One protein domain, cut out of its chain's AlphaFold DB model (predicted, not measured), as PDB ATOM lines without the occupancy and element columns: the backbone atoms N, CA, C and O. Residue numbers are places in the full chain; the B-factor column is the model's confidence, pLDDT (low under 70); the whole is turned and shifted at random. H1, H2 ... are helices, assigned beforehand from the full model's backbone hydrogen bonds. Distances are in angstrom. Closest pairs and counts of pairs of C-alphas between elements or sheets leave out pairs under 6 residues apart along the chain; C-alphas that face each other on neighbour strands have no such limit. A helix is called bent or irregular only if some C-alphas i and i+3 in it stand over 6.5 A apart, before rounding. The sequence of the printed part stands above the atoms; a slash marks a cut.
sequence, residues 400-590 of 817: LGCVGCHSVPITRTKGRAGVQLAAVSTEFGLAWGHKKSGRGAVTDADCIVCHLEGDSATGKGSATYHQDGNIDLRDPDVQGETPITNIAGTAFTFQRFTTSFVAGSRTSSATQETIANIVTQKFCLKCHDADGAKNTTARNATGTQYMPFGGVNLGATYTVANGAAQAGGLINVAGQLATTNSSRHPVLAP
ATOM      1  N   LEU A 400     -35.824 -28.498  54.850       66.94
ATOM      2  CA  LEU A 400     -37.225 -28.948  54.850       66.94
ATOM      3  C   LEU A 400     -37.474 -29.995  53.754       66.94
ATOM      4  O   LEU A 400     -37.308 -29.708  52.565       66.94
ATOM      5  N   GLY A 401     -37.857 -31.202  54.167       76.19
ATOM      6  CA  GLY A 401     -38.396 -32.217  53.271       76.19
ATOM      7  C   GLY A 401     -39.768 -31.816  52.726       76.19
ATOM      8  O   GLY A 401     -40.346 -30.796  53.121       76.19
ATOM      9  N   CYS A 402     -40.305 -32.620  51.812       83.81
ATOM     10  CA  CYS A 402     -41.623 -32.440  51.206       83.81
ATOM     11  C   CYS A 402     -42.711 -32.107  52.247       83.81
ATOM     12  O   CYS A 402     -43.401 -31.096  52.124       83.81
ATOM     13  N   VAL A 403     -42.841 -32.903  53.310       82.69
ATOM     14  CA  VAL A 403     -43.883 -32.770  54.342       82.69
ATOM     15  C   VAL A 403     -43.755 -31.457  55.121       82.69
ATOM     16  O   VAL A 403     -44.769 -30.881  55.522       82.69
ATOM     17  N   GLY A 404     -42.534 -30.937  55.278       76.88
ATOM     18  CA  GLY A 404     -42.281 -29.663  55.956       76.88
ATOM     19  C   GLY A 404     -42.980 -28.477  55.285       76.88
ATOM     20  O   GLY A 404     -43.518 -27.615  55.971       76.88
ATOM     21  N   CYS A 405     -43.052 -28.466  53.949       76.56
ATOM     22  CA  CYS A 405     -43.732 -27.408  53.192       76.56
ATOM     23  C   CYS A 405     -45.154 -27.792  52.758       76.56
ATOM     24  O   CYS A 405     -46.042 -26.945  52.725       76.56
ATOM     25  N   HIS A 406     -45.388 -29.063  52.430       82.06
ATOM     26  CA  HIS A 406     -46.645 -29.543  51.844       82.06
ATOM     27  C   HIS A 406     -47.706 -29.968  52.881       82.06
ATOM     28  O   HIS A 406     -48.727 -30.562  52.522       82.06
ATOM     29  N   SER A 407     -47.482 -29.652  54.161       79.56
ATOM     30  CA  SER A 407     -48.447 -29.823  55.260       79.56
ATOM     31  C   SER A 407     -49.363 -28.631  55.501       79.56
ATOM     32  O   SER A 407     -50.318 -28.731  56.269       79.56
ATOM     33  N   VAL A 408     -49.129 -27.533  54.789       75.06
ATOM     34  CA  VAL A 408     -49.987 -26.351  54.768       75.06
ATOM     35  C   VAL A 408     -50.323 -25.988  53.320       75.06
ATOM     36  O   VAL A 408     -49.642 -26.443  52.397       75.06
ATOM     37  N   PRO A 409     -51.378 -25.194  53.077       81.88
ATOM     38  CA  PRO A 409     -51.633 -24.674  51.745       81.88
ATOM     39  C   PRO A 409     -50.480 -23.784  51.254       81.88
ATOM     40  O   PRO A 409     -50.017 -22.917  51.992       81.88
ATOM     41  N   ILE A 410     -50.047 -23.958  50.002       78.25
ATOM     42  CA  ILE A 410     -48.917 -23.218  49.407       78.25
ATOM     43  C   ILE A 410     -49.356 -22.439  48.166       78.25
ATOM     44  O   ILE A 410     -50.109 -22.954  47.345       78.25
ATOM     45  N   THR A 411     -48.868 -21.214  47.982       82.56
ATOM     46  CA  THR A 411     -49.158 -20.418  46.777       82.56
ATOM     47  C   THR A 411     -48.134 -20.716  45.690       82.56
ATOM     48  O   THR A 411     -46.929 -20.638  45.918       82.56
ATOM     49  N   ARG A 412     -48.600 -21.052  44.485       79.31
ATOM     50  CA  ARG A 412     -47.714 -21.313  43.345       79.31
ATOM     51  C   ARG A 412     -47.015 -20.039  42.888       79.31
ATOM     52  O   ARG A 412     -47.656 -19.009  42.693       79.31
ATOM     53  N   THR A 413     -45.730 -20.166  42.584       81.69
ATOM     54  CA  THR A 413     -44.931 -19.142  41.893       81.69
ATOM     55  C   THR A 413     -44.808 -19.411  40.390       81.69
ATOM     56  O   THR A 413     -44.591 -18.483  39.619       81.69
ATOM     57  N   LYS A 414     -44.989 -20.668  39.954       79.81
ATOM     58  CA  LYS A 414     -44.832 -21.112  38.558       79.81
ATOM     59  C   LYS A 414     -46.006 -21.960  38.051       79.81
ATOM     60  O   LYS A 414     -46.791 -22.530  38.821       79.81
ATOM     61  N   GLY A 415     -46.135 -22.029  36.724       78.88
ATOM     62  CA  GLY A 415     -47.230 -22.684  35.998       78.88
ATOM     63  C   GLY A 415     -48.542 -21.900  36.094       78.88
ATOM     64  O   GLY A 415     -48.972 -21.269  35.138       78.88
ATOM     65  N   ARG A 416     -49.161 -21.896  37.278       76.06
ATOM     66  CA  ARG A 416     -50.361 -21.101  37.597       76.06
ATOM     67  C   ARG A 416     -50.073 -20.208  38.795       76.06
ATOM     68  O   ARG A 416     -50.517 -20.502  39.904       76.06
ATOM     69  N   ALA A 417     -49.247 -19.189  38.575       82.12
ATOM     70  CA  ALA A 417     -48.817 -18.279  39.628       82.12
ATOM     71  C   ALA A 417     -50.026 -17.657  40.355       82.12
ATOM     72  O   ALA A 417     -51.026 -17.320  39.725       82.12
ATOM     73  N   GLY A 418     -49.951 -17.562  41.684       81.38
ATOM     74  CA  GLY A 418     -51.017 -17.015  42.531       81.38
ATOM     75  C   GLY A 418     -52.112 -18.010  42.939       81.38
ATOM     76  O   GLY A 418     -52.915 -17.697  43.813       81.38
ATOM     77  N   VAL A 419     -52.143 -19.225  42.378       82.25
ATOM     78  CA  VAL A 419     -53.106 -20.264  42.786       82.25
ATOM     79  C   VAL A 419     -52.597 -21.023  44.013       82.25
ATOM     80  O   VAL A 419     -51.437 -21.435  44.056       82.25
ATOM     81  N   GLN A 420     -53.479 -21.267  44.984       80.75
ATOM     82  CA  GLN A 420     -53.169 -22.038  46.187       80.75
ATOM     83  C   GLN A 420     -53.276 -23.554  45.926       80.75
ATOM     84  O   GLN A 420     -54.295 -24.048  45.435       80.75
ATOM     85  N   LEU A 421     -52.227 -24.307  46.252       76.06
ATOM     86  CA  LEU A 421     -52.274 -25.760  46.421       76.06
ATOM     87  C   LEU A 421     -52.737 -26.085  47.837       76.06
ATOM     88  O   LEU A 421     -52.324 -25.436  48.794       76.06
ATOM     89  N   ALA A 422     -53.562 -27.121  47.963       76.88
ATOM     90  CA  ALA A 422     -53.984 -27.639  49.256       76.88
ATOM     91  C   ALA A 422     -52.817 -28.295  50.020       76.88
ATOM     92  O   ALA A 422     -51.826 -28.721  49.423       76.88
ATOM     93  N   ALA A 423     -52.986 -28.425  51.337       79.00
ATOM     94  CA  ALA A 423     -52.102 -29.173  52.229       79.00
ATOM     95  C   ALA A 423     -52.181 -30.686  51.948       79.00
ATOM     96  O   ALA A 423     -52.895 -31.425  52.629       79.00
ATOM     97  N   VAL A 424     -51.487 -31.149  50.910       78.75
ATOM     98  CA  VAL A 424     -51.620 -32.517  50.382       78.75
ATOM     99  C   VAL A 424     -51.212 -33.600  51.387       78.75
ATOM    100  O   VAL A 424     -51.766 -34.695  51.350       78.75
ATOM    101  N   SER A 425     -50.321 -33.309  52.343       80.69
ATOM    102  CA  SER A 425     -49.914 -34.304  53.348       80.69
ATOM    103  C   SER A 425     -51.072 -34.744  54.257       80.69
ATOM    104  O   SER A 425     -51.088 -35.880  54.730       80.69
ATOM    105  N   THR A 426     -52.078 -33.883  54.453       75.06
ATOM    106  CA  THR A 426     -53.272 -34.192  55.258       75.06
ATOM    107  C   THR A 426     -54.175 -35.230  54.595       75.06
ATOM    108  O   THR A 426     -54.905 -35.944  55.281       75.06
ATOM    109  N   GLU A 427     -54.104 -35.357  53.268       74.94
ATOM    110  CA  GLU A 427     -54.905 -36.326  52.521       74.94
ATOM    111  C   GLU A 427     -54.431 -37.756  52.835       74.94
ATOM    112  O   GLU A 427     -55.261 -38.652  52.994       74.94
ATOM    113  N   PHE A 428     -53.118 -37.969  53.032       75.44
ATOM    114  CA  PHE A 428     -52.516 -39.302  53.225       75.44
ATOM    115  C   PHE A 428     -52.927 -39.980  54.540       75.44
ATOM    116  O   PHE A 428     -52.745 -41.186  54.693       75.44
ATOM    117  N   GLY A 429     -53.487 -39.225  55.489       67.88
ATOM    118  CA  GLY A 429     -54.031 -39.755  56.741       67.88
ATOM    119  C   GLY A 429     -55.476 -40.256  56.639       67.88
ATOM    120  O   GLY A 429     -55.998 -40.808  57.607       67.88
ATOM    121  N   LEU A 430     -56.143 -40.058  55.498       72.25
ATOM    122  CA  LEU A 430     -57.543 -40.435  55.321       72.25
ATOM    123  C   LEU A 430     -57.717 -41.961  55.215       72.25
ATOM    124  O   LEU A 430     -56.796 -42.705  54.878       72.25
ATOM    125  N   ALA A 431     -58.934 -42.430  55.509       69.94
ATOM    126  CA  ALA A 431     -59.262 -43.851  55.676       69.94
ATOM    127  C   ALA A 431     -58.801 -44.750  54.512       69.94
ATOM    128  O   ALA A 431     -58.416 -45.905  54.720       69.94
ATOM    129  N   TRP A 432     -58.814 -44.224  53.285       71.44
ATOM    130  CA  TRP A 432     -58.551 -44.999  52.082       71.44
ATOM    131  C   TRP A 432     -57.548 -44.300  51.155       71.44
ATOM    132  O   TRP A 432     -57.949 -43.481  50.331       71.44
ATOM    133  N   GLY A 433     -56.264 -44.665  51.267       73.88
ATOM    134  CA  GLY A 433     -55.164 -44.207  50.406       73.88
ATOM    135  C   GLY A 433     -54.109 -45.284  50.133       73.88
ATOM    136  O   GLY A 433     -54.146 -46.348  50.759       73.88
ATOM    137  N   HIS A 434     -53.157 -45.030  49.216       78.44
ATOM    138  CA  HIS A 434     -52.031 -45.961  48.979       78.44
ATOM    139  C   HIS A 434     -51.154 -46.122  50.233       78.44
ATOM    140  O   HIS A 434     -50.606 -47.197  50.484       78.44
ATOM    141  N   LYS A 435     -51.132 -45.093  51.088       72.12
ATOM    142  CA  LYS A 435     -50.722 -45.174  52.491       72.12
ATOM    143  C   LYS A 435     -51.991 -45.216  53.362       72.12
ATOM    144  O   LYS A 435     -52.642 -44.206  53.570       72.12
ATOM    145  N   LYS A 436     -52.410 -46.417  53.779       63.75
ATOM    146  CA  LYS A 436     -53.667 -46.675  54.522       63.75
ATOM    147  C   LYS A 436     -53.670 -46.045  55.929       63.75
ATOM    148  O   LYS A 436     -52.627 -46.035  56.584       63.75
ATOM    149  N   SER A 437     -54.849 -45.680  56.452       47.31
ATOM    150  CA  SER A 437     -55.037 -45.363  57.880       47.31
ATOM    151  C   SER A 437     -54.554 -46.507  58.788       47.31
ATOM    152  O   SER A 437     -54.919 -47.670  58.580       47.31
ATOM    153  N   GLY A 438     -53.743 -46.175  59.793       54.78
ATOM    154  CA  GLY A 438     -53.059 -47.132  60.678       54.78
ATOM    155  C   GLY A 438     -51.578 -47.348  60.340       54.78
ATOM    156  O   GLY A 438     -50.878 -48.036  61.075       54.78
ATOM    157  N   ARG A 439     -51.081 -46.753  59.248       62.34
ATOM    158  CA  ARG A 439     -49.642 -46.554  59.024       62.34
ATOM    159  C   ARG A 439     -49.177 -45.291  59.758       62.34
ATOM    160  O   ARG A 439     -49.989 -44.412  60.039       62.34
ATOM    161  N   GLY A 440     -47.878 -45.204  60.053       65.31
ATOM    162  CA  GLY A 440     -47.267 -43.987  60.602       65.31
ATOM    163  C   GLY A 440     -47.461 -42.766  59.690       65.31
ATOM    164  O   GLY A 440     -47.902 -42.905  58.547       65.31
ATOM    165  N   ALA A 441     -47.119 -41.577  60.191       76.25
ATOM    166  CA  ALA A 441     -47.251 -40.313  59.460       76.25
ATOM    167  C   ALA A 441     -46.630 -40.378  58.050       76.25
ATOM    168  O   ALA A 441     -45.657 -41.106  57.828       76.25
ATOM    169  N   VAL A 442     -47.209 -39.645  57.090       81.12
ATOM    170  CA  VAL A 442     -46.623 -39.475  55.748       81.12
ATOM    171  C   VAL A 442     -45.201 -38.929  55.869       81.12
ATOM    172  O   VAL A 442     -44.946 -38.045  56.684       81.12
ATOM    173  N   THR A 443     -44.276 -39.496  55.102       84.12
ATOM    174  CA  THR A 443     -42.871 -39.086  55.064       84.12
ATOM    175  C   THR A 443     -42.521 -38.586  53.668       84.12
ATOM    176  O   THR A 443     -43.234 -38.856  52.701       84.12
ATOM    177  N   ASP A 444     -41.400 -37.881  53.546       85.38
ATOM    178  CA  ASP A 444     -40.930 -37.350  52.260       85.38
ATOM    179  C   ASP A 444     -40.719 -38.458  51.216       85.38
ATOM    180  O   ASP A 444     -41.046 -38.294  50.040       85.38
ATOM    181  N   ALA A 445     -40.269 -39.631  51.672       86.19
ATOM    182  CA  ALA A 445     -40.081 -40.815  50.839       86.19
ATOM    183  C   ALA A 445     -41.381 -41.316  50.190       86.19
ATOM    184  O   ALA A 445     -41.331 -41.887  49.105       86.19
ATOM    185  N   ASP A 446     -42.546 -41.106  50.812       88.00
ATOM    186  CA  ASP A 446     -43.817 -41.543  50.225       88.00
ATOM    187  C   ASP A 446     -44.231 -40.670  49.040       88.00
ATOM    188  O   ASP A 446     -44.848 -41.165  48.102       88.00
ATOM    189  N   CYS A 447     -43.893 -39.379  49.055       88.19
ATOM    190  CA  CYS A 447     -44.182 -38.491  47.933       88.19
ATOM    191  C   CYS A 447     -43.399 -38.931  46.685       88.19
ATOM    192  O   CYS A 447     -43.960 -39.026  45.594       88.19
ATOM    193  N   ILE A 448     -42.124 -39.280  46.872       90.38
ATOM    194  CA  ILE A 448     -41.172 -39.631  45.809       90.38
ATOM    195  C   ILE A 448     -41.581 -40.882  45.021       90.38
ATOM    196  O   ILE A 448     -41.287 -40.983  43.828       90.38
ATOM    197  N   VAL A 449     -42.315 -41.806  45.654       92.12
ATOM    198  CA  VAL A 449     -42.842 -43.020  45.003       92.12
ATOM    199  C   VAL A 449     -43.575 -42.686  43.702       92.12
ATOM    200  O   VAL A 449     -43.479 -43.428  42.728       92.12
ATOM    201  N   CYS A 450     -44.306 -41.572  43.685       91.38
ATOM    202  CA  CYS A 450     -45.093 -41.142  42.533       91.38
ATOM    203  C   CYS A 450     -44.481 -39.948  41.795       91.38
ATOM    204  O   CYS A 450     -44.681 -39.817  40.589       91.38
ATOM    205  N   HIS A 451     -43.769 -39.086  42.517       91.56
ATOM    206  CA  HIS A 451     -43.411 -37.741  42.084       91.56
ATOM    207  C   HIS A 451     -41.909 -37.603  41.830       91.56
ATOM    208  O   HIS A 451     -41.088 -37.931  42.690       91.56
ATOM    209  N   LEU A 452     -41.551 -37.087  40.655       93.94
ATOM    210  CA  LEU A 452     -40.181 -36.693  40.302       93.94
ATOM    211  C   LEU A 452     -39.787 -35.347  40.906       93.94
ATOM    212  O   LEU A 452     -38.612 -34.986  40.940       93.94
ATOM    213  N   GLU A 453     -40.759 -34.610  41.442       90.81
ATOM    214  CA  GLU A 453     -40.538 -33.394  42.213       90.81
ATOM    215  C   GLU A 453     -39.707 -33.658  43.475       90.81
ATOM    216  O   GLU A 453     -39.187 -32.709  44.057       90.81
ATOM    217  N   GLY A 454     -39.561 -34.916  43.898       90.06
ATOM    218  CA  GLY A 454     -38.628 -35.328  44.937       90.06
ATOM    219  C   GLY A 454     -37.541 -36.264  44.399       90.06
ATOM    220  O   GLY A 454     -37.800 -37.136  43.575       90.06
ATOM    221  N   ASP A 455     -36.328 -36.079  44.901       89.44
ATOM    222  CA  ASP A 455     -35.147 -36.883  44.612       89.44
ATOM    223  C   ASP A 455     -35.087 -38.093  45.556       89.44
ATOM    224  O   ASP A 455     -35.089 -37.945  46.785       89.44
ATOM    225  N   SER A 456     -35.033 -39.296  44.977       88.81
ATOM    226  CA  SER A 456     -35.099 -40.556  45.729       88.81
ATOM    227  C   SER A 456     -33.881 -40.862  46.592       88.81
ATOM    228  O   SER A 456     -34.016 -41.569  47.590       88.81
ATOM    229  N   ALA A 457     -32.715 -40.303  46.271       87.00
ATOM    230  CA  ALA A 457     -31.500 -40.508  47.050       87.00
ATOM    231  C   ALA A 457     -31.461 -39.617  48.298       87.00
ATOM    232  O   ALA A 457     -30.950 -40.016  49.344       87.00
ATOM    233  N   THR A 458     -31.991 -38.399  48.193       83.69
ATOM    234  CA  THR A 458     -31.837 -37.360  49.218       83.69
ATOM    235  C   THR A 458     -33.106 -37.064  50.012       83.69
ATOM    236  O   THR A 458     -33.011 -36.414  51.054       83.69
ATOM    237  N   GLY A 459     -34.286 -37.493  49.544       81.19
ATOM    238  CA  GLY A 459     -35.562 -37.189  50.200       81.19
ATOM    239  C   GLY A 459     -36.000 -35.725  50.057       81.19
ATOM    240  O   GLY A 459     -36.828 -35.245  50.829       81.19
ATOM    241  N   LYS A 460     -35.400 -34.979  49.122       82.94
ATOM    242  CA  LYS A 460     -35.545 -33.520  48.973       82.94
ATOM    243  C   LYS A 460     -36.139 -33.164  47.616       82.94
ATOM    244  O   LYS A 460     -36.191 -33.997  46.725       82.94
ATOM    245  N   GLY A 461     -36.556 -31.910  47.442       87.12
ATOM    246  CA  GLY A 461     -37.029 -31.423  46.145       87.12
ATOM    247  C   GLY A 461     -35.972 -31.578  45.041       87.12
ATOM    248  O   GLY A 461     -34.826 -31.161  45.236       87.12
ATOM    249  N   SER A 462     -36.367 -32.148  43.901       89.56
ATOM    250  CA  SER A 462     -35.527 -32.316  42.707       89.56
ATOM    251  C   SER A 462     -35.136 -30.969  42.099       89.56
ATOM    252  O   SER A 462     -35.984 -30.099  41.922       89.56
ATOM    253  N   ALA A 463     -33.867 -30.795  41.721       87.12
ATOM    254  CA  ALA A 463     -33.409 -29.573  41.054       87.12
ATOM    255  C   ALA A 463     -34.015 -29.384  39.651       87.12
ATOM    256  O   ALA A 463     -34.098 -28.256  39.170       87.12
ATOM    257  N   THR A 464     -34.433 -30.480  39.013       89.12
ATOM    258  CA  THR A 464     -34.970 -30.479  37.647       89.12
ATOM    259  C   THR A 464     -36.480 -30.270  37.635       89.12
ATOM    260  O   THR A 464     -36.976 -29.457  36.863       89.12
ATOM    261  N   TYR A 465     -37.203 -30.992  38.495       89.69
ATOM    262  CA  TYR A 465     -38.665 -31.090  38.421       89.69
ATOM    263  C   TYR A 465     -39.382 -30.298  39.528       89.69
ATOM    264  O   TYR A 465     -40.523 -29.878  39.373       89.69
ATOM    265  N   HIS A 466     -38.741 -30.034  40.675       89.12
ATOM    266  CA  HIS A 466     -39.413 -29.285  41.737       89.12
ATOM    267  C   HIS A 466     -39.529 -27.798  41.381       89.12
ATOM    268  O   HIS A 466     -38.532 -27.129  41.118       89.12
ATOM    269  N   GLN A 467     -40.749 -27.254  41.458       84.25
ATOM    270  CA  GLN A 467     -41.047 -25.864  41.086       84.25
ATOM    271  C   GLN A 467     -40.657 -25.542  39.635       84.25
ATOM    272  O   GLN A 467     -40.168 -24.450  39.336       84.25
ATOM    273  N   ASP A 468     -40.890 -26.465  38.712       84.94
ATOM    274  CA  ASP A 468     -40.817 -26.206  37.273       84.94
ATOM    275  C   ASP A 468     -42.156 -25.649  36.727       84.94
ATOM    276  O   ASP A 468     -42.197 -24.963  35.709       84.94
ATOM    277  N   GLY A 469     -43.245 -25.838  37.481       82.44
ATOM    278  CA  GLY A 469     -44.597 -25.412  37.128       82.44
ATOM    279  C   GLY A 469     -45.540 -26.561  36.769       82.44
ATOM    280  O   GLY A 469     -46.734 -26.291  36.598       82.44
ATOM    281  N   ASN A 470     -45.055 -27.800  36.758       83.38
ATOM    282  CA  ASN A 470     -45.784 -29.005  36.388       83.38
ATOM    283  C   ASN A 470     -46.000 -29.931  37.593       83.38
ATOM    284  O   ASN A 470     -45.766 -29.550  38.743       83.38
ATOM    285  N   ILE A 471     -46.613 -31.082  37.319       84.81
ATOM    286  CA  ILE A 471     -46.550 -32.257  38.183       84.81
ATOM    287  C   ILE A 471     -45.884 -33.337  37.339       84.81
ATOM    288  O   ILE A 471     -46.336 -33.586  36.219       84.81
ATOM    289  N   ASP A 472     -44.855 -33.981  37.864       90.81
ATOM    290  CA  ASP A 472     -44.022 -34.898  37.089       90.81
ATOM    291  C   ASP A 472     -44.128 -36.303  37.664       90.81
ATOM    292  O   ASP A 472     -43.615 -36.622  38.735       90.81
ATOM    293  N   LEU A 473     -44.852 -37.161  36.947       92.94
ATOM    294  CA  LEU A 473     -45.079 -38.530  37.384       92.94
ATOM    295  C   LEU A 473     -43.908 -39.415  36.976       92.94
ATOM    296  O   LEU A 473     -43.554 -39.497  35.798       92.94
ATOM    297  N   ARG A 474     -43.361 -40.116  37.961       94.19
ATOM    298  CA  ARG A 474     -42.292 -41.093  37.785       94.19
ATOM    299  C   ARG A 474     -42.803 -42.340  37.075       94.19
ATOM    300  O   ARG A 474     -43.870 -42.849  37.414       94.19
ATOM    301  N   ASP A 475     -42.020 -42.864  36.138       95.94
ATOM    302  CA  ASP A 475     -42.295 -44.149  35.505       95.94
ATOM    303  C   ASP A 475     -42.029 -45.307  36.486       95.94
ATOM    304  O   ASP A 475     -40.900 -45.451  36.974       95.94
ATOM    305  N   PRO A 476     -43.039 -46.136  36.813       96.00
ATOM    306  CA  PRO A 476     -42.855 -47.237  37.752       96.00
ATOM    307  C   PRO A 476     -42.014 -48.398  37.220       96.00
ATOM    308  O   PRO A 476     -41.564 -49.196  38.035       96.00
ATOM    309  N   ASP A 477     -41.782 -48.505  35.909       95.62
ATOM    310  CA  ASP A 477     -41.085 -49.636  35.283       95.62
ATOM    311  C   ASP A 477     -39.676 -49.284  34.798       95.62
ATOM    312  O   ASP A 477     -38.791 -50.146  34.770       95.62
ATOM    313  N   VAL A 478     -39.456 -48.028  34.411       95.81
ATOM    314  CA  VAL A 478     -38.170 -47.559  33.879       95.81
ATOM    315  C   VAL A 478     -37.277 -47.078  35.016       95.81
ATOM    316  O   VAL A 478     -37.668 -46.205  35.778       95.81
ATOM    317  N   GLN A 479     -36.066 -47.630  35.136       94.25
ATOM    318  CA  GLN A 479     -35.152 -47.282  36.231       94.25
ATOM    319  C   GLN A 479     -34.756 -45.797  36.237       94.25
ATOM    320  O   GLN A 479     -34.627 -45.161  35.190       94.25
ATOM    321  N   GLY A 480     -34.499 -45.279  37.439       93.56
ATOM    322  CA  GLY A 480     -34.035 -43.909  37.660       93.56
ATOM    323  C   GLY A 480     -35.153 -42.864  37.719       93.56
ATOM    324  O   GLY A 480     -36.343 -43.182  37.745       93.56
ATOM    325  N   GLU A 481     -34.740 -41.596  37.741       93.69
ATOM    326  CA  GLU A 481     -35.591 -40.396  37.806       93.69
ATOM    327  C   GLU A 481     -36.244 -40.079  36.439       93.69
ATOM    328  O   GLU A 481     -36.103 -38.980  35.894       93.69
ATOM    329  N   THR A 482     -36.927 -41.076  35.864       93.75
ATOM    330  CA  THR A 482     -37.504 -41.032  34.513       93.75
ATOM    331  C   THR A 482     -39.006 -40.722  34.555       93.75
ATOM    332  O   THR A 482     -39.735 -41.401  35.287       93.75
ATOM    333  N   PRO A 483     -39.505 -39.732  33.787       95.44
ATOM    334  CA  PRO A 483     -40.934 -39.433  33.703       95.44
ATOM    335  C   PRO A 483     -41.681 -40.447  32.838       95.44
ATOM    336  O   PRO A 483     -41.124 -41.006  31.892       95.44
ATOM    337  N   ILE A 484     -42.970 -40.641  33.124       96.25
ATOM    338  CA  ILE A 484     -43.847 -41.418  32.240       96.25
ATOM    339  C   ILE A 484     -43.938 -40.781  30.846       96.25
ATOM    340  O   ILE A 484     -43.821 -39.568  30.667       96.25
ATOM    341  N   THR A 485     -44.239 -41.610  29.850       96.75
ATOM    342  CA  THR A 485     -44.540 -41.176  28.477       96.75
ATOM    343  C   THR A 485     -46.045 -41.140  28.213       96.75
ATOM    344  O   THR A 485     -46.842 -41.697  28.972       96.75
ATOM    345  N   ASN A 486     -46.457 -40.501  27.116       95.69
ATOM    346  CA  ASN A 486     -47.834 -40.588  26.623       95.69
ATOM    347  C   ASN A 486     -48.117 -41.975  25.998       95.69
ATOM    348  O   ASN A 486     -47.271 -42.878  26.061       95.69
ATOM    349  N   ILE A 487     -49.299 -42.193  25.402       94.88
ATOM    350  CA  ILE A 487     -49.619 -43.506  24.819       94.88
ATOM    351  C   ILE A 487     -48.647 -43.862  23.687       94.88
ATOM    352  O   ILE A 487     -48.093 -44.966  23.708       94.88
ATOM    353  N   ALA A 488     -48.363 -42.913  22.794       95.69
ATOM    354  CA  ALA A 488     -47.419 -43.045  21.684       95.69
ATOM    355  C   ALA A 488     -45.938 -43.218  22.093       95.69
ATOM    356  O   ALA A 488     -45.106 -43.506  21.238       95.69
ATOM    357  N   GLY A 489     -45.595 -43.074  23.379       95.00
ATOM    358  CA  GLY A 489     -44.225 -43.233  23.876       95.00
ATOM    359  C   GLY A 489     -43.362 -41.970  23.784       95.00
ATOM    360  O   GLY A 489     -42.151 -42.048  23.957       95.00
ATOM    361  N   THR A 490     -43.960 -40.806  23.532       95.38
ATOM    362  CA  THR A 490     -43.267 -39.512  23.554       95.38
ATOM    363  C   THR A 490     -43.338 -38.868  24.940       95.38
ATOM    364  O   THR A 490     -44.109 -39.299  25.803       95.38
ATOM    365  N   ALA A 491     -42.552 -37.807  25.150       93.06
ATOM    366  CA  ALA A 491     -42.563 -37.037  26.392       93.06
ATOM    367  C   ALA A 491     -43.984 -36.574  26.762       93.06
ATOM    368  O   ALA A 491     -44.760 -36.154  25.899       93.06
ATOM    369  N   PHE A 492     -44.310 -36.663  28.050       92.12
ATOM    370  CA  PHE A 492     -45.604 -36.285  28.599       92.12
ATOM    371  C   PHE A 492     -45.418 -35.432  29.847       92.12
ATOM    372  O   PHE A 492     -44.641 -35.771  30.732       92.12
ATOM    373  N   THR A 493     -46.190 -34.355  29.935       85.25
ATOM    374  CA  THR A 493     -46.250 -33.499  31.117       85.25
ATOM    375  C   THR A 493     -47.643 -33.614  31.710       85.25
ATOM    376  O   THR A 493     -48.635 -33.305  31.038       85.25
ATOM    377  N   PHE A 494     -47.746 -34.063  32.962       85.31
ATOM    378  CA  PHE A 494     -49.051 -34.161  33.601       85.31
ATOM    379  C   PHE A 494     -49.600 -32.761  33.873       85.31
ATOM    380  O   PHE A 494     -48.955 -31.893  34.458       85.31
ATOM    381  N   GLN A 495     -50.857 -32.567  33.493       77.19
ATOM    382  CA  GLN A 495     -51.608 -31.365  33.812       77.19
ATOM    383  C   GLN A 495     -52.830 -31.732  34.641       77.19
ATOM    384  O   GLN A 495     -53.422 -32.802  34.486       77.19
ATOM    385  N   ARG A 496     -53.249 -30.817  35.522       72.25
ATOM    386  CA  ARG A 496     -54.500 -31.000  36.258       72.25
ATOM    387  C   ARG A 496     -55.651 -31.092  35.261       72.25
ATOM    388  O   ARG A 496     -55.871 -30.166  34.482       72.25
ATOM    389  N   PHE A 497     -56.414 -32.167  35.355       74.31
ATOM    390  CA  PHE A 497     -57.561 -32.429  34.504       74.31
ATOM    391  C   PHE A 497     -58.781 -32.772  35.355       74.31
ATOM    392  O   PHE A 497     -58.669 -33.080  36.541       74.31
ATOM    393  N   THR A 498     -59.953 -32.704  34.740       72.62
ATOM    394  CA  THR A 498     -61.219 -33.148  35.325       72.62
ATOM    395  C   THR A 498     -61.790 -34.254  34.459       72.62
ATOM    396  O   THR A 498     -61.740 -34.177  33.231       72.62
ATOM    397  N   THR A 499     -62.379 -35.273  35.074       73.25
ATOM    398  CA  THR A 499     -63.130 -36.281  34.324       73.25
ATOM    399  C   THR A 499     -64.441 -35.694  33.820       73.25
ATOM    400  O   THR A 499     -65.270 -35.260  34.620       73.25
ATOM    401  N   SER A 500     -64.655 -35.716  32.504       74.88
ATOM    402  CA  SER A 500     -65.967 -35.419  31.925       74.88
ATOM    403  C   SER A 500     -66.863 -36.654  31.998       74.88
ATOM    404  O   SER A 500     -66.420 -37.754  31.650       74.88
ATOM    405  N   PHE A 501     -68.106 -36.456  32.439       78.69
ATOM    406  CA  PHE A 501     -69.186 -37.450  32.397       78.69
ATOM    407  C   PHE A 501     -70.312 -37.035  31.438       78.69
ATOM    408  O   PHE A 501     -71.414 -37.571  31.492       78.69
ATOM    409  N   VAL A 502     -70.038 -36.072  30.554       81.75
ATOM    410  CA  VAL A 502     -70.975 -35.637  29.513       81.75
ATOM    411  C   VAL A 502     -71.077 -36.719  28.436       81.75
ATOM    412  O   VAL A 502     -70.068 -37.353  28.107       81.75
ATOM    413  N   ALA A 503     -72.269 -36.921  27.872       81.56
ATOM    414  CA  ALA A 503     -72.496 -37.817  26.737       81.56
ATOM    415  C   ALA A 503     -71.437 -37.618  25.631       81.56
ATOM    416  O   ALA A 503     -71.087 -36.486  25.298       81.56
ATOM    417  N   GLY A 504     -70.893 -38.710  25.084       79.75
ATOM    418  CA  GLY A 504     -69.881 -38.665  24.016       79.75
ATOM    419  C   GLY A 504     -68.453 -38.297  24.454       79.75
ATOM    420  O   GLY A 504     -67.547 -38.296  23.627       79.75
ATOM    421  N   SER A 505     -68.200 -38.040  25.745       81.88
ATOM    422  CA  SER A 505     -66.845 -37.761  26.267       81.88
ATOM    423  C   SER A 505     -65.932 -38.991  26.399       81.88
ATOM    424  O   SER A 505     -64.795 -38.873  26.863       81.88
ATOM    425  N   ARG A 506     -66.411 -40.185  26.037       84.50
ATOM    426  CA  ARG A 506     -65.615 -41.416  25.955       84.50
ATOM    427  C   ARG A 506     -65.558 -41.872  24.504       84.50
ATOM    428  O   ARG A 506     -66.532 -41.734  23.768       84.50
ATOM    429  N   THR A 507     -64.425 -42.437  24.103       85.19
ATOM    430  CA  THR A 507     -64.239 -42.991  22.757       85.19
ATOM    431  C   THR A 507     -64.004 -44.491  22.832       85.19
ATOM    432  O   THR A 507     -63.771 -45.052  23.899       85.19
ATOM    433  N   SER A 508     -64.048 -45.168  21.690       86.50
ATOM    434  CA  SER A 508     -63.666 -46.583  21.593       86.50
ATOM    435  C   SER A 508     -62.178 -46.792  21.354       86.50
ATOM    436  O   SER A 508     -61.776 -47.894  21.000       86.50
ATOM    437  N   SER A 509     -61.363 -45.748  21.496       89.00
ATOM    438  CA  SER A 509     -59.928 -45.853  21.290       89.00
ATOM    439  C   SER A 509     -59.201 -45.825  22.624       89.00
ATOM    440  O   SER A 509     -59.147 -44.796  23.292       89.00
ATOM    441  N   ALA A 510     -58.575 -46.948  22.977       88.88
ATOM    442  CA  ALA A 510     -57.654 -47.004  24.110       88.88
ATOM    443  C   ALA A 510     -56.318 -46.305  23.805       88.88
ATOM    444  O   ALA A 510     -55.490 -46.181  24.700       88.88
ATOM    445  N   THR A 511     -56.098 -45.825  22.576       92.31
ATOM    446  CA  THR A 511     -54.896 -45.068  22.200       92.31
ATOM    447  C   THR A 511     -55.108 -43.559  22.188       92.31
ATOM    448  O   THR A 511     -54.203 -42.811  21.842       92.31
ATOM    449  N   GLN A 512     -56.297 -43.084  22.569       90.81
ATOM    450  CA  GLN A 512     -56.562 -41.654  22.623       90.81
ATOM    451  C   GLN A 512     -55.695 -40.975  23.695       90.81
ATOM    452  O   GLN A 512     -55.707 -41.381  24.861       90.81
ATOM    453  N   GLU A 513     -55.007 -39.898  23.310       91.94
ATOM    454  CA  GLU A 513     -54.079 -39.132  24.156       91.94
ATOM    455  C   GLU A 513     -54.809 -38.190  25.128       91.94
ATOM    456  O   GLU A 513     -54.654 -36.970  25.108       91.94
ATOM    457  N   THR A 514     -55.656 -38.757  25.986       89.19
ATOM    458  CA  THR A 514     -56.239 -38.028  27.119       89.19
ATOM    459  C   THR A 514     -55.434 -38.298  28.383       89.19
ATOM    460  O   THR A 514     -54.961 -39.413  28.599       89.19
ATOM    461  N   ILE A 515     -55.332 -37.305  29.274       88.50
ATOM    462  CA  ILE A 515     -54.591 -37.446  30.539       88.50
ATOM    463  C   ILE A 515     -55.130 -38.621  31.371       88.50
ATOM    464  O   ILE A 515     -54.351 -39.384  31.934       88.50
ATOM    465  N   ALA A 516     -56.453 -38.825  31.399       86.75
ATOM    466  CA  ALA A 516     -57.071 -39.951  32.104       86.75
ATOM    467  C   ALA A 516     -56.580 -41.309  31.576       86.75
ATOM    468  O   ALA A 516     -56.326 -42.227  32.361       86.75
ATOM    469  N   ASN A 517     -56.440 -41.430  30.257       89.50
ATOM    470  CA  ASN A 517     -56.020 -42.653  29.592       89.50
ATOM    471  C   ASN A 517     -54.511 -42.897  29.749       89.50
ATOM    472  O   ASN A 517     -54.105 -43.996  30.127       89.50
ATOM    473  N   ILE A 518     -53.702 -41.845  29.580       93.12
ATOM    474  CA  ILE A 518     -52.252 -41.872  29.811       93.12
ATOM    475  C   ILE A 518     -51.962 -42.295  31.251       93.12
ATOM    476  O   ILE A 518     -51.294 -43.297  31.464       93.12
ATOM    477  N   VAL A 519     -52.526 -41.615  32.252       91.88
ATOM    478  CA  VAL A 519     -52.256 -41.929  33.667       91.88
ATOM    479  C   VAL A 519     -52.749 -43.328  34.038       91.88
ATOM    480  O   VAL A 519     -52.065 -44.046  34.763       91.88
ATOM    481  N   THR A 520     -53.901 -43.755  33.512       91.62
ATOM    482  CA  THR A 520     -54.398 -45.120  33.741       91.62
ATOM    483  C   THR A 520     -53.392 -46.158  33.234       91.62
ATOM    484  O   THR A 520     -53.004 -47.044  33.991       91.62
ATOM    485  N   GLN A 521     -52.937 -46.043  31.984       93.69
ATOM    486  CA  GLN A 521     -52.132 -47.084  31.337       93.69
ATOM    487  C   GLN A 521     -50.626 -46.985  31.610       93.69
ATOM    488  O   GLN A 521     -49.958 -48.012  31.705       93.69
ATOM    489  N   LYS A 522     -50.089 -45.770  31.733       94.94
ATOM    490  CA  LYS A 522     -48.647 -45.488  31.835       94.94
ATOM    491  C   LYS A 522     -48.168 -45.245  33.261       94.94
ATOM    492  O   LYS A 522     -46.971 -45.177  33.482       94.94
ATOM    493  N   PHE A 523     -49.079 -45.136  34.229       94.00
ATOM    494  CA  PHE A 523     -48.715 -44.937  35.630       94.00
ATOM    495  C   PHE A 523     -49.432 -45.922  36.554       94.00
ATOM    496  O   PHE A 523     -48.803 -46.785  37.161       94.00
ATOM    497  N   CYS A 524     -50.766 -45.863  36.629       92.12
ATOM    498  CA  CYS A 524     -51.519 -46.685  37.577       92.12
ATOM    499  C   CYS A 524     -51.348 -48.184  37.314       92.12
ATOM    500  O   CYS A 524     -51.052 -48.935  38.241       92.12
ATOM    501  N   LEU A 525     -51.524 -48.625  36.064       94.06
ATOM    502  CA  LEU A 525     -51.398 -50.040  35.713       94.06
ATOM    503  C   LEU A 525     -49.959 -50.551  35.772       94.06
ATOM    504  O   LEU A 525     -49.785 -51.745  35.954       94.06
ATOM    505  N   LYS A 526     -48.963 -49.665  35.704       95.19
ATOM    506  CA  LYS A 526     -47.541 -50.010  35.817       95.19
ATOM    507  C   LYS A 526     -47.154 -50.398  37.242       95.19
ATOM    508  O   LYS A 526     -46.525 -51.413  37.478       95.19
ATOM    509  N   CYS A 527     -47.697 -49.701  38.238       93.06
ATOM    510  CA  CYS A 527     -47.615 -50.161  39.630       93.06
ATOM    511  C   CYS A 527     -48.476 -51.409  39.926       93.06
ATOM    512  O   CYS A 527     -48.302 -52.041  40.969       93.06
ATOM    513  N   HIS A 528     -49.447 -51.728  39.063       92.06
ATOM    514  CA  HIS A 528     -50.486 -52.742  39.276       92.06
ATOM    515  C   HIS A 528     -50.506 -53.814  38.180       92.06
ATOM    516  O   HIS A 528     -51.576 -54.317  37.817       92.06
ATOM    517  N   ASP A 529     -49.344 -54.175  37.653       93.31
ATOM    518  CA  ASP A 529     -49.196 -55.286  36.725       93.31
ATOM    519  C   ASP A 529     -48.559 -56.510  37.406       93.31
ATOM    520  O   ASP A 529     -48.643 -56.677  38.626       93.31
ATOM    521  N   ALA A 530     -48.044 -57.443  36.604       92.19
ATOM    522  CA  ALA A 530     -47.399 -58.651  37.104       92.19
ATOM    523  C   ALA A 530     -46.040 -58.359  37.744       92.19
ATOM    524  O   ALA A 530     -45.622 -59.117  38.612       92.19
ATOM    525  N   ASP A 531     -45.390 -57.276  37.323       93.50
ATOM    526  CA  ASP A 531     -44.085 -56.877  37.811       93.50
ATOM    527  C   ASP A 531     -44.228 -55.898  38.974       93.50
ATOM    528  O   ASP A 531     -43.357 -55.876  39.820       93.50
ATOM    529  N   GLY A 532     -45.302 -55.118  39.094       92.56
ATOM    530  CA  GLY A 532     -45.373 -54.036  40.079       92.56
ATOM    531  C   GLY A 532     -44.363 -52.926  39.760       92.56
ATOM    532  O   GLY A 532     -43.812 -52.866  38.672       92.56
ATOM    533  N   ALA A 533     -44.061 -52.047  40.717       94.19
ATOM    534  CA  ALA A 533     -43.186 -50.897  40.473       94.19
ATOM    535  C   ALA A 533     -41.712 -51.319  40.332       94.19
ATOM    536  O   ALA A 533     -40.959 -51.235  41.300       94.19
ATOM    537  N   LYS A 534     -41.272 -51.832  39.175       95.00
ATOM    538  CA  LYS A 534     -39.911 -52.356  38.925       95.00
ATOM    539  C   LYS A 534     -38.788 -51.323  39.112       95.00
ATOM    540  O   LYS A 534     -37.686 -51.696  39.526       95.00
ATOM    541  N   ASN A 535     -39.074 -50.049  38.883       95.88
ATOM    542  CA  ASN A 535     -38.187 -48.930  39.165       95.88
ATOM    543  C   ASN A 535     -37.927 -48.829  40.675       95.88
ATOM    544  O   ASN A 535     -38.854 -48.671  41.470       95.88
ATOM    545  N   THR A 536     -36.666 -48.922  41.094       94.19
ATOM    546  CA  THR A 536     -36.299 -48.845  42.517       94.19
ATOM    547  C   THR A 536     -36.451 -47.439  43.089       94.19
ATOM    548  O   THR A 536     -36.714 -47.310  44.279       94.19
ATOM    549  N   THR A 537     -36.358 -46.402  42.254       94.19
ATOM    550  CA  THR A 537     -36.581 -45.004  42.664       94.19
ATOM    551  C   THR A 537     -38.067 -44.666  42.828       94.19
ATOM    552  O   THR A 537     -38.412 -43.689  43.482       94.19
ATOM    553  N   ALA A 538     -38.963 -45.510  42.298       94.12
ATOM    554  CA  ALA A 538     -40.413 -45.437  42.496       94.12
ATOM    555  C   ALA A 538     -40.865 -46.184  43.761       94.12
ATOM    556  O   ALA A 538     -41.946 -46.771  43.809       94.12
ATOM    557  N   ARG A 539     -40.007 -46.233  44.786       91.50
ATOM    558  CA  ARG A 539     -40.247 -46.957  46.036       91.50
ATOM    559  C   ARG A 539     -39.654 -46.185  47.204       91.50
ATOM    560  O   ARG A 539     -38.607 -45.558  47.097       91.50
ATOM    561  N   ASN A 540     -40.305 -46.301  48.350       88.06
ATOM    562  CA  ASN A 540     -39.717 -45.965  49.637       88.06
ATOM    563  C   ASN A 540     -38.577 -46.964  49.938       88.06
ATOM    564  O   ASN A 540     -38.647 -48.119  49.524       88.06
ATOM    565  N   ALA A 541     -37.564 -46.556  50.707       84.25
ATOM    566  CA  ALA A 541     -36.470 -47.419  51.172       84.25
ATOM    567  C   ALA A 541     -36.943 -48.703  51.890       84.25
ATOM    568  O   ALA A 541     -36.276 -49.730  51.837       84.25
ATOM    569  N   THR A 542     -38.105 -48.658  52.547       83.38
ATOM    570  CA  THR A 542     -38.740 -49.827  53.194       83.38
ATOM    571  C   THR A 542     -39.705 -50.588  52.274       83.38
ATOM    572  O   THR A 542     -40.303 -51.589  52.671       83.38
ATOM    573  N   GLY A 543     -39.904 -50.090  51.054       86.81
ATOM    574  CA  GLY A 543     -40.809 -50.628  50.053       86.81
ATOM    575  C   GLY A 543     -40.195 -51.744  49.222       86.81
ATOM    576  O   GLY A 543     -38.992 -51.803  48.983       86.81
ATOM    577  N   THR A 544     -41.056 -52.625  48.728       89.81
ATOM    578  CA  THR A 544     -40.692 -53.627  47.722       89.81
ATOM    579  C   THR A 544     -41.350 -53.284  46.394       89.81
ATOM    580  O   THR A 544     -42.249 -52.450  46.330       89.81
ATOM    581  N   GLN A 545     -40.939 -53.962  45.326       91.81
ATOM    582  CA  GLN A 545     -41.549 -53.841  44.002       91.81
ATOM    583  C   GLN A 545     -43.080 -53.965  44.024       91.81
ATOM    584  O   GLN A 545     -43.796 -53.202  43.381       91.81
ATOM    585  N   TYR A 546     -43.582 -54.895  44.830       89.62
ATOM    586  CA  TYR A 546     -45.006 -55.183  44.942       89.62
ATOM    587  C   TYR A 546     -45.678 -54.447  46.095       89.62
ATOM    588  O   TYR A 546     -46.860 -54.672  46.316       89.62
ATOM    589  N   MET A 547     -44.938 -53.637  46.858       87.81
ATOM    590  CA  MET A 547     -45.409 -52.823  47.983       87.81
ATOM    591  C   MET A 547     -44.535 -51.555  48.094       87.81
ATOM    592  O   MET A 547     -43.763 -51.421  49.048       87.81
ATOM    593  N   PRO A 548     -44.626 -50.616  47.134       89.38
ATOM    594  CA  PRO A 548     -43.657 -49.525  46.982       89.38
ATOM    595  C   PRO A 548     -43.630 -48.529  48.151       89.38
ATOM    596  O   PRO A 548     -42.608 -47.904  48.393       89.38
ATOM    597  N   PHE A 549     -44.702 -48.421  48.940       86.62
ATOM    598  CA  PHE A 549     -44.776 -47.555  50.130       86.62
ATOM    599  C   PHE A 549     -44.329 -48.245  51.435       86.62
ATOM    600  O   PHE A 549     -44.618 -47.751  52.526       86.62
ATOM    601  N   GLY A 550     -43.740 -49.441  51.352       78.75
ATOM    602  CA  GLY A 550     -43.570 -50.326  52.508       78.75
ATOM    603  C   GLY A 550     -44.909 -50.907  52.975       78.75
ATOM    604  O   GLY A 550     -45.991 -50.409  52.637       78.75
ATOM    605  N   GLY A 551     -44.899 -52.010  53.721       66.50
ATOM    606  CA  GLY A 551     -46.144 -52.547  54.269       66.50
ATOM    607  C   GLY A 551     -46.070 -53.950  54.849       66.50
ATOM    608  O   GLY A 551     -45.207 -54.749  54.507       66.50
ATOM    609  N   VAL A 552     -47.042 -54.223  55.721       59.97
ATOM    610  CA  VAL A 552     -47.341 -55.537  56.295       59.97
ATOM    611  C   VAL A 552     -47.960 -56.467  55.254       59.97
ATOM    612  O   VAL A 552     -48.701 -56.014  54.377       59.97
ATOM    613  N   ASN A 553     -47.683 -57.767  55.396       61.22
ATOM    614  CA  ASN A 553     -48.330 -58.842  54.648       61.22
ATOM    615  C   ASN A 553     -49.850 -58.598  54.635       61.22
ATOM    616  O   ASN A 553     -50.476 -58.538  55.694       61.22
ATOM    617  N   LEU A 554     -50.434 -58.419  53.444       66.62
ATOM    618  CA  LEU A 554     -51.841 -58.038  53.259       66.62
ATOM    619  C   LEU A 554     -52.842 -59.127  53.715       66.62
ATOM    620  O   LEU A 554     -54.055 -58.974  53.557       66.62
ATOM    621  N   GLY A 555     -52.337 -60.198  54.330       64.50
ATOM    622  CA  GLY A 555     -53.088 -61.289  54.926       64.50
ATOM    623  C   GLY A 555     -53.188 -62.489  53.991       64.50
ATOM    624  O   GLY A 555     -52.864 -62.415  52.804       64.50
ATOM    625  N   ALA A 556     -53.690 -63.603  54.525       63.00
ATOM    626  CA  ALA A 556     -53.766 -64.892  53.831       63.00
ATOM    627  C   ALA A 556     -54.595 -64.878  52.525       63.00
ATOM    628  O   ALA A 556     -54.520 -65.817  51.739       63.00
ATOM    629  N   THR A 557     -55.383 -63.829  52.265       65.56
ATOM    630  CA  THR A 557     -56.242 -63.713  51.074       65.56
ATOM    631  C   THR A 557     -55.537 -63.119  49.850       65.56
ATOM    632  O   THR A 557     -56.063 -63.252  48.742       65.56
ATOM    633  N   TYR A 558     -54.365 -62.489  50.005       73.75
ATOM    634  CA  TYR A 558     -53.563 -61.941  48.901       73.75
ATOM    635  C   TYR A 558     -52.633 -63.009  48.328       73.75
ATOM    636  O   TYR A 558     -51.431 -63.023  48.572       73.75
ATOM    637  N   THR A 559     -53.203 -63.939  47.571       75.94
ATOM    638  CA  THR A 559     -52.460 -65.010  46.898       75.94
ATOM    639  C   THR A 559     -52.409 -64.767  45.395       75.94
ATOM    640  O   THR A 559     -53.259 -64.067  44.837       75.94
ATOM    641  N   VAL A 560     -51.446 -65.395  44.716       77.56
ATOM    642  CA  VAL A 560     -51.365 -65.375  43.244       77.56
ATOM    643  C   VAL A 560     -52.650 -65.931  42.617       77.56
ATOM    644  O   VAL A 560     -53.179 -65.355  41.669       77.56
ATOM    645  N   ALA A 561     -53.232 -66.977  43.214       71.25
ATOM    646  CA  ALA A 561     -54.522 -67.534  42.794       71.25
ATOM    647  C   ALA A 561     -55.674 -66.510  42.860       71.25
ATOM    648  O   ALA A 561     -56.597 -66.557  42.049       71.25
ATOM    649  N   ASN A 562     -55.594 -65.544  43.779       69.88
ATOM    650  CA  ASN A 562     -56.561 -64.458  43.929       69.88
ATOM    651  C   ASN A 562     -56.137 -63.166  43.202       69.88
ATOM    652  O   ASN A 562     -56.644 -62.085  43.512       69.88
ATOM    653  N   GLY A 563     -55.221 -63.265  42.234       75.31
ATOM    654  CA  GLY A 563     -54.846 -62.168  41.342       75.31
ATOM    655  C   GLY A 563     -53.815 -61.191  41.909       75.31
ATOM    656  O   GLY A 563     -53.640 -60.112  41.337       75.31
ATOM    657  N   ALA A 564     -53.150 -61.527  43.018       80.75
ATOM    658  CA  ALA A 564     -51.972 -60.788  43.467       80.75
ATOM    659  C   ALA A 564     -50.778 -61.057  42.535       80.75
ATOM    660  O   ALA A 564     -50.633 -62.169  42.032       80.75
ATOM    661  N   ALA A 565     -49.930 -60.050  42.311       85.38
ATOM    662  CA  ALA A 565     -48.707 -60.201  41.517       85.38
ATOM    663  C   ALA A 565     -47.739 -61.212  42.162       85.38
ATOM    664  O   ALA A 565     -47.114 -62.017  41.480       85.38
ATOM    665  N   GLN A 566     -47.715 -61.243  43.497       86.38
ATOM    666  CA  GLN A 566     -47.060 -62.270  44.301       86.38
ATOM    667  C   GLN A 566     -47.842 -62.528  45.595       86.38
ATOM    668  O   GLN A 566     -48.715 -61.741  45.975       86.38
ATOM    669  N   ALA A 567     -47.502 -63.600  46.314       84.31
ATOM    670  CA  ALA A 567     -48.062 -63.858  47.637       84.31
ATOM    671  C   ALA A 567     -47.803 -62.671  48.590       84.31
ATOM    672  O   ALA A 567     -46.671 -62.221  48.751       84.31
ATOM    673  N   GLY A 568     -48.866 -62.139  49.194       79.19
ATOM    674  CA  GLY A 568     -48.835 -60.989  50.099       79.19
ATOM    675  C   GLY A 568     -48.617 -59.621  49.433       79.19
ATOM    676  O   GLY A 568     -48.567 -58.624  50.152       79.19
ATOM    677  N   GLY A 569     -48.485 -59.556  48.101       81.81
ATOM    678  CA  GLY A 569     -48.218 -58.325  47.343       81.81
ATOM    679  C   GLY A 569     -49.462 -57.632  46.777       81.81
ATOM    680  O   GLY A 569     -50.592 -58.104  46.932       81.81
ATOM    681  N   LEU A 570     -49.249 -56.501  46.092       83.50
ATOM    682  CA  LEU A 570     -50.293 -55.780  45.362       83.50
ATOM    683  C   LEU A 570     -50.956 -56.629  44.266       83.50
ATOM    684  O   LEU A 570     -50.464 -57.666  43.822       83.50
ATOM    685  N   ILE A 571     -52.121 -56.155  43.830       84.44
ATOM    686  CA  ILE A 571     -52.960 -56.828  42.840       84.44
ATOM    687  C   ILE A 571     -52.530 -56.472  41.429       84.44
ATOM    688  O   ILE A 571     -52.423 -55.286  41.112       84.44
ATOM    689  N   ASN A 572     -52.376 -57.507  40.598       89.19
ATOM    690  CA  ASN A 572     -52.139 -57.393  39.165       89.19
ATOM    691  C   ASN A 572     -53.465 -57.053  38.460       89.19
ATOM    692  O   ASN A 572     -54.175 -57.914  37.929       89.19
ATOM    693  N   VAL A 573     -53.841 -55.778  38.530       90.81
ATOM    694  CA  VAL A 573     -55.039 -55.229  37.890       90.81
ATOM    695  C   VAL A 573     -54.879 -55.209  36.368       90.81
ATOM    696  O   VAL A 573     -55.850 -55.468  35.659       90.81
ATOM    697  N   ALA A 574     -53.669 -54.982  35.845       92.81
ATOM    698  CA  ALA A 574     -53.417 -55.012  34.403       92.81
ATOM    699  C   ALA A 574     -53.757 -56.387  33.800       92.81
ATOM    700  O   ALA A 574     -54.468 -56.476  32.800       92.81
ATOM    701  N   GLY A 575     -53.349 -57.467  34.468       89.12
ATOM    702  CA  GLY A 575     -53.680 -58.840  34.094       89.12
ATOM    703  C   GLY A 575     -55.176 -59.155  34.190       89.12
ATOM    704  O   GLY A 575     -55.682 -59.949  33.402       89.12
ATOM    705  N   GLN A 576     -55.911 -58.504  35.097       85.25
ATOM    706  CA  GLN A 576     -57.376 -58.613  35.208       85.25
ATOM    707  C   GLN A 576     -58.104 -57.884  34.067       85.25
ATOM    708  O   GLN A 576     -59.117 -58.362  33.554       85.25
ATOM    709  N   LEU A 577     -57.546 -56.771  33.596       89.81
ATOM    710  CA  LEU A 577     -58.090 -55.977  32.491       89.81
ATOM    711  C   LEU A 577     -57.565 -56.404  31.111       89.81
ATOM    712  O   LEU A 577     -57.948 -55.803  30.105       89.81
ATOM    713  N   ALA A 578     -56.706 -57.427  31.047       88.38
ATOM    714  CA  ALA A 578     -56.084 -57.904  29.816       88.38
ATOM    715  C   ALA A 578     -57.124 -58.181  28.723       88.38
ATOM    716  O   ALA A 578     -58.174 -58.770  28.977       88.38
ATOM    717  N   THR A 579     -56.827 -57.808  27.477       85.38
ATOM    718  CA  THR A 579     -57.768 -57.939  26.348       85.38
ATOM    719  C   THR A 579     -58.093 -59.388  25.974       85.38
ATOM    720  O   THR A 579     -59.074 -59.661  25.279       85.38
ATOM    721  N   THR A 580     -57.311 -60.329  26.493       80.00
ATOM    722  CA  THR A 580     -57.547 -61.770  26.433       80.00
ATOM    723  C   THR A 580     -58.569 -62.251  27.470       80.00
ATOM    724  O   THR A 580     -59.054 -63.379  27.370       80.00
ATOM    725  N   ASN A 581     -58.939 -61.428  28.457       75.56
ATOM    726  CA  ASN A 581     -59.992 -61.745  29.417       75.56
ATOM    727  C   ASN A 581     -61.377 -61.510  28.821       75.56
ATOM    728  O   ASN A 581     -61.673 -60.447  28.266       75.56
ATOM    729  N   SER A 582     -62.237 -62.519  28.974       70.31
ATOM    730  CA  SER A 582     -63.588 -62.539  28.394       70.31
ATOM    731  C   SER A 582     -64.594 -61.682  29.170       70.31
ATOM    732  O   SER A 582     -65.610 -61.276  28.608       70.31
ATOM    733  N   SER A 583     -64.286 -61.393  30.437       72.44
ATOM    734  CA  SER A 583     -65.110 -60.674  31.417       72.44
ATOM    735  C   SER A 583     -64.517 -59.318  31.824       72.44
ATOM    736  O   SER A 583     -64.919 -58.759  32.836       72.44
ATOM    737  N   ARG A 584     -63.527 -58.789  31.090       81.12
ATOM    738  CA  ARG A 584     -62.882 -57.517  31.453       81.12
ATOM    739  C   ARG A 584     -63.831 -56.329  31.340       81.12
ATOM    740  O   ARG A 584     -64.666 -56.277  30.437       81.12
ATOM    741  N   HIS A 585     -63.584 -55.311  32.149       84.38
ATOM    742  CA  HIS A 585     -64.012 -53.959  31.807       84.38
ATOM    743  C   HIS A 585     -63.169 -53.380  30.652       84.38
ATOM    744  O   HIS A 585     -61.977 -53.698  30.544       84.38
ATOM    745  N   PRO A 586     -63.742 -52.512  29.793       87.00
ATOM    746  CA  PRO A 586     -63.046 -51.962  28.634       87.00
ATOM    747  C   PRO A 586     -62.078 -50.837  29.032       87.00
ATOM    748  O   PRO A 586     -62.305 -49.683  28.711       87.00
ATOM    749  N   VAL A 587     -60.999 -51.151  29.754       91.56
ATOM    750  CA  VAL A 587     -59.960 -50.165  30.127       91.56
ATOM    751  C   VAL A 587     -58.796 -50.181  29.137       91.56
ATOM    752  O   VAL A 587     -58.387 -49.141  28.638       91.56
ATOM    753  N   LEU A 588     -58.277 -51.372  28.821       91.56
ATOM    754  CA  LEU A 588     -57.137 -51.536  27.907       91.56
ATOM    755  C   LEU A 588     -57.543 -51.606  26.428       91.56
ATOM    756  O   LEU A 588     -56.715 -51.420  25.544       91.56
ATOM    757  N   ALA A 589     -58.810 -51.909  26.150       89.62
ATOM    758  CA  ALA A 589     -59.390 -51.906  24.810       89.62
ATOM    759  C   ALA A 589     -60.919 -51.929  24.905       89.62
ATOM    760  O   ALA A 589     -61.447 -52.506  25.867       89.62
ATOM    761  N   PRO A 590     -61.637 -51.407  23.893       85.69
ATOM    762  CA  PRO A 590     -63.080 -51.591  23.799       85.69
ATOM    763  C   PRO A 590     -63.449 -53.084  23.748       85.69
ATOM    764  O   PRO A 590     -62.642 -53.951  23.387       85.69
TER     765      PRO A 590
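This is residues 400 to 590 of the 817 residues of an uncharacterized protein of Geomonas paludis (UniProt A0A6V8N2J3). Little regular structure: mostly loops around one longer helix, H4, with short H5 by its last residues, short H1, H2 and H3 gathered elsewhere, and residues 501 to 506 sticking out. The 191 printed residues include five named helices, H1 to H5 in chain order, and no named strand: all helix, 33 residues in named elements. It is compact, radius of gyration of the C-alphas 17.4 A, spanning 49 by 43 by 31 A.

Start at H4, residues 515 to 527: its residues 525 to 526 alone only just touch H5, residues 573 to 576, with 3 pairs of C-alphas within 8 A, closest Leu 525 and Ala 574, 5.5 A. H1, residues 402 to 406, only just touches H2, residues 424 to 429, with 3 such pairs, closest C-alphas His 406 and Ser 425, 6.0 A. H1 only just touches H3, residues 444 to 448, with 3, closest Cys 402 and Asp 444, 5.1 A. Every O i to N i+4 pair is within hydrogen-bond range in H1 and H3, 6 of 9 in H4, 0 of 2 in H2, where 2 of 3 O i to N i+3 pairs are; H5 is too short.

Find C-alpha 515 at (-54.591, -37.446, 30.539); H4 runs 17.1 A to C-alpha 527 at (-47.615, -50.161, 39.630), only just irregular, C-alphas 522 and 525 being 6.6 A apart. H1, H2, H3 and H5 measure 5.8 A, 9.9 A, 6.8 A and 4.9 A.

The printed part has no cut, and its four links are long. pLDDT is under 70 in 16 residues, among them 551 to 557.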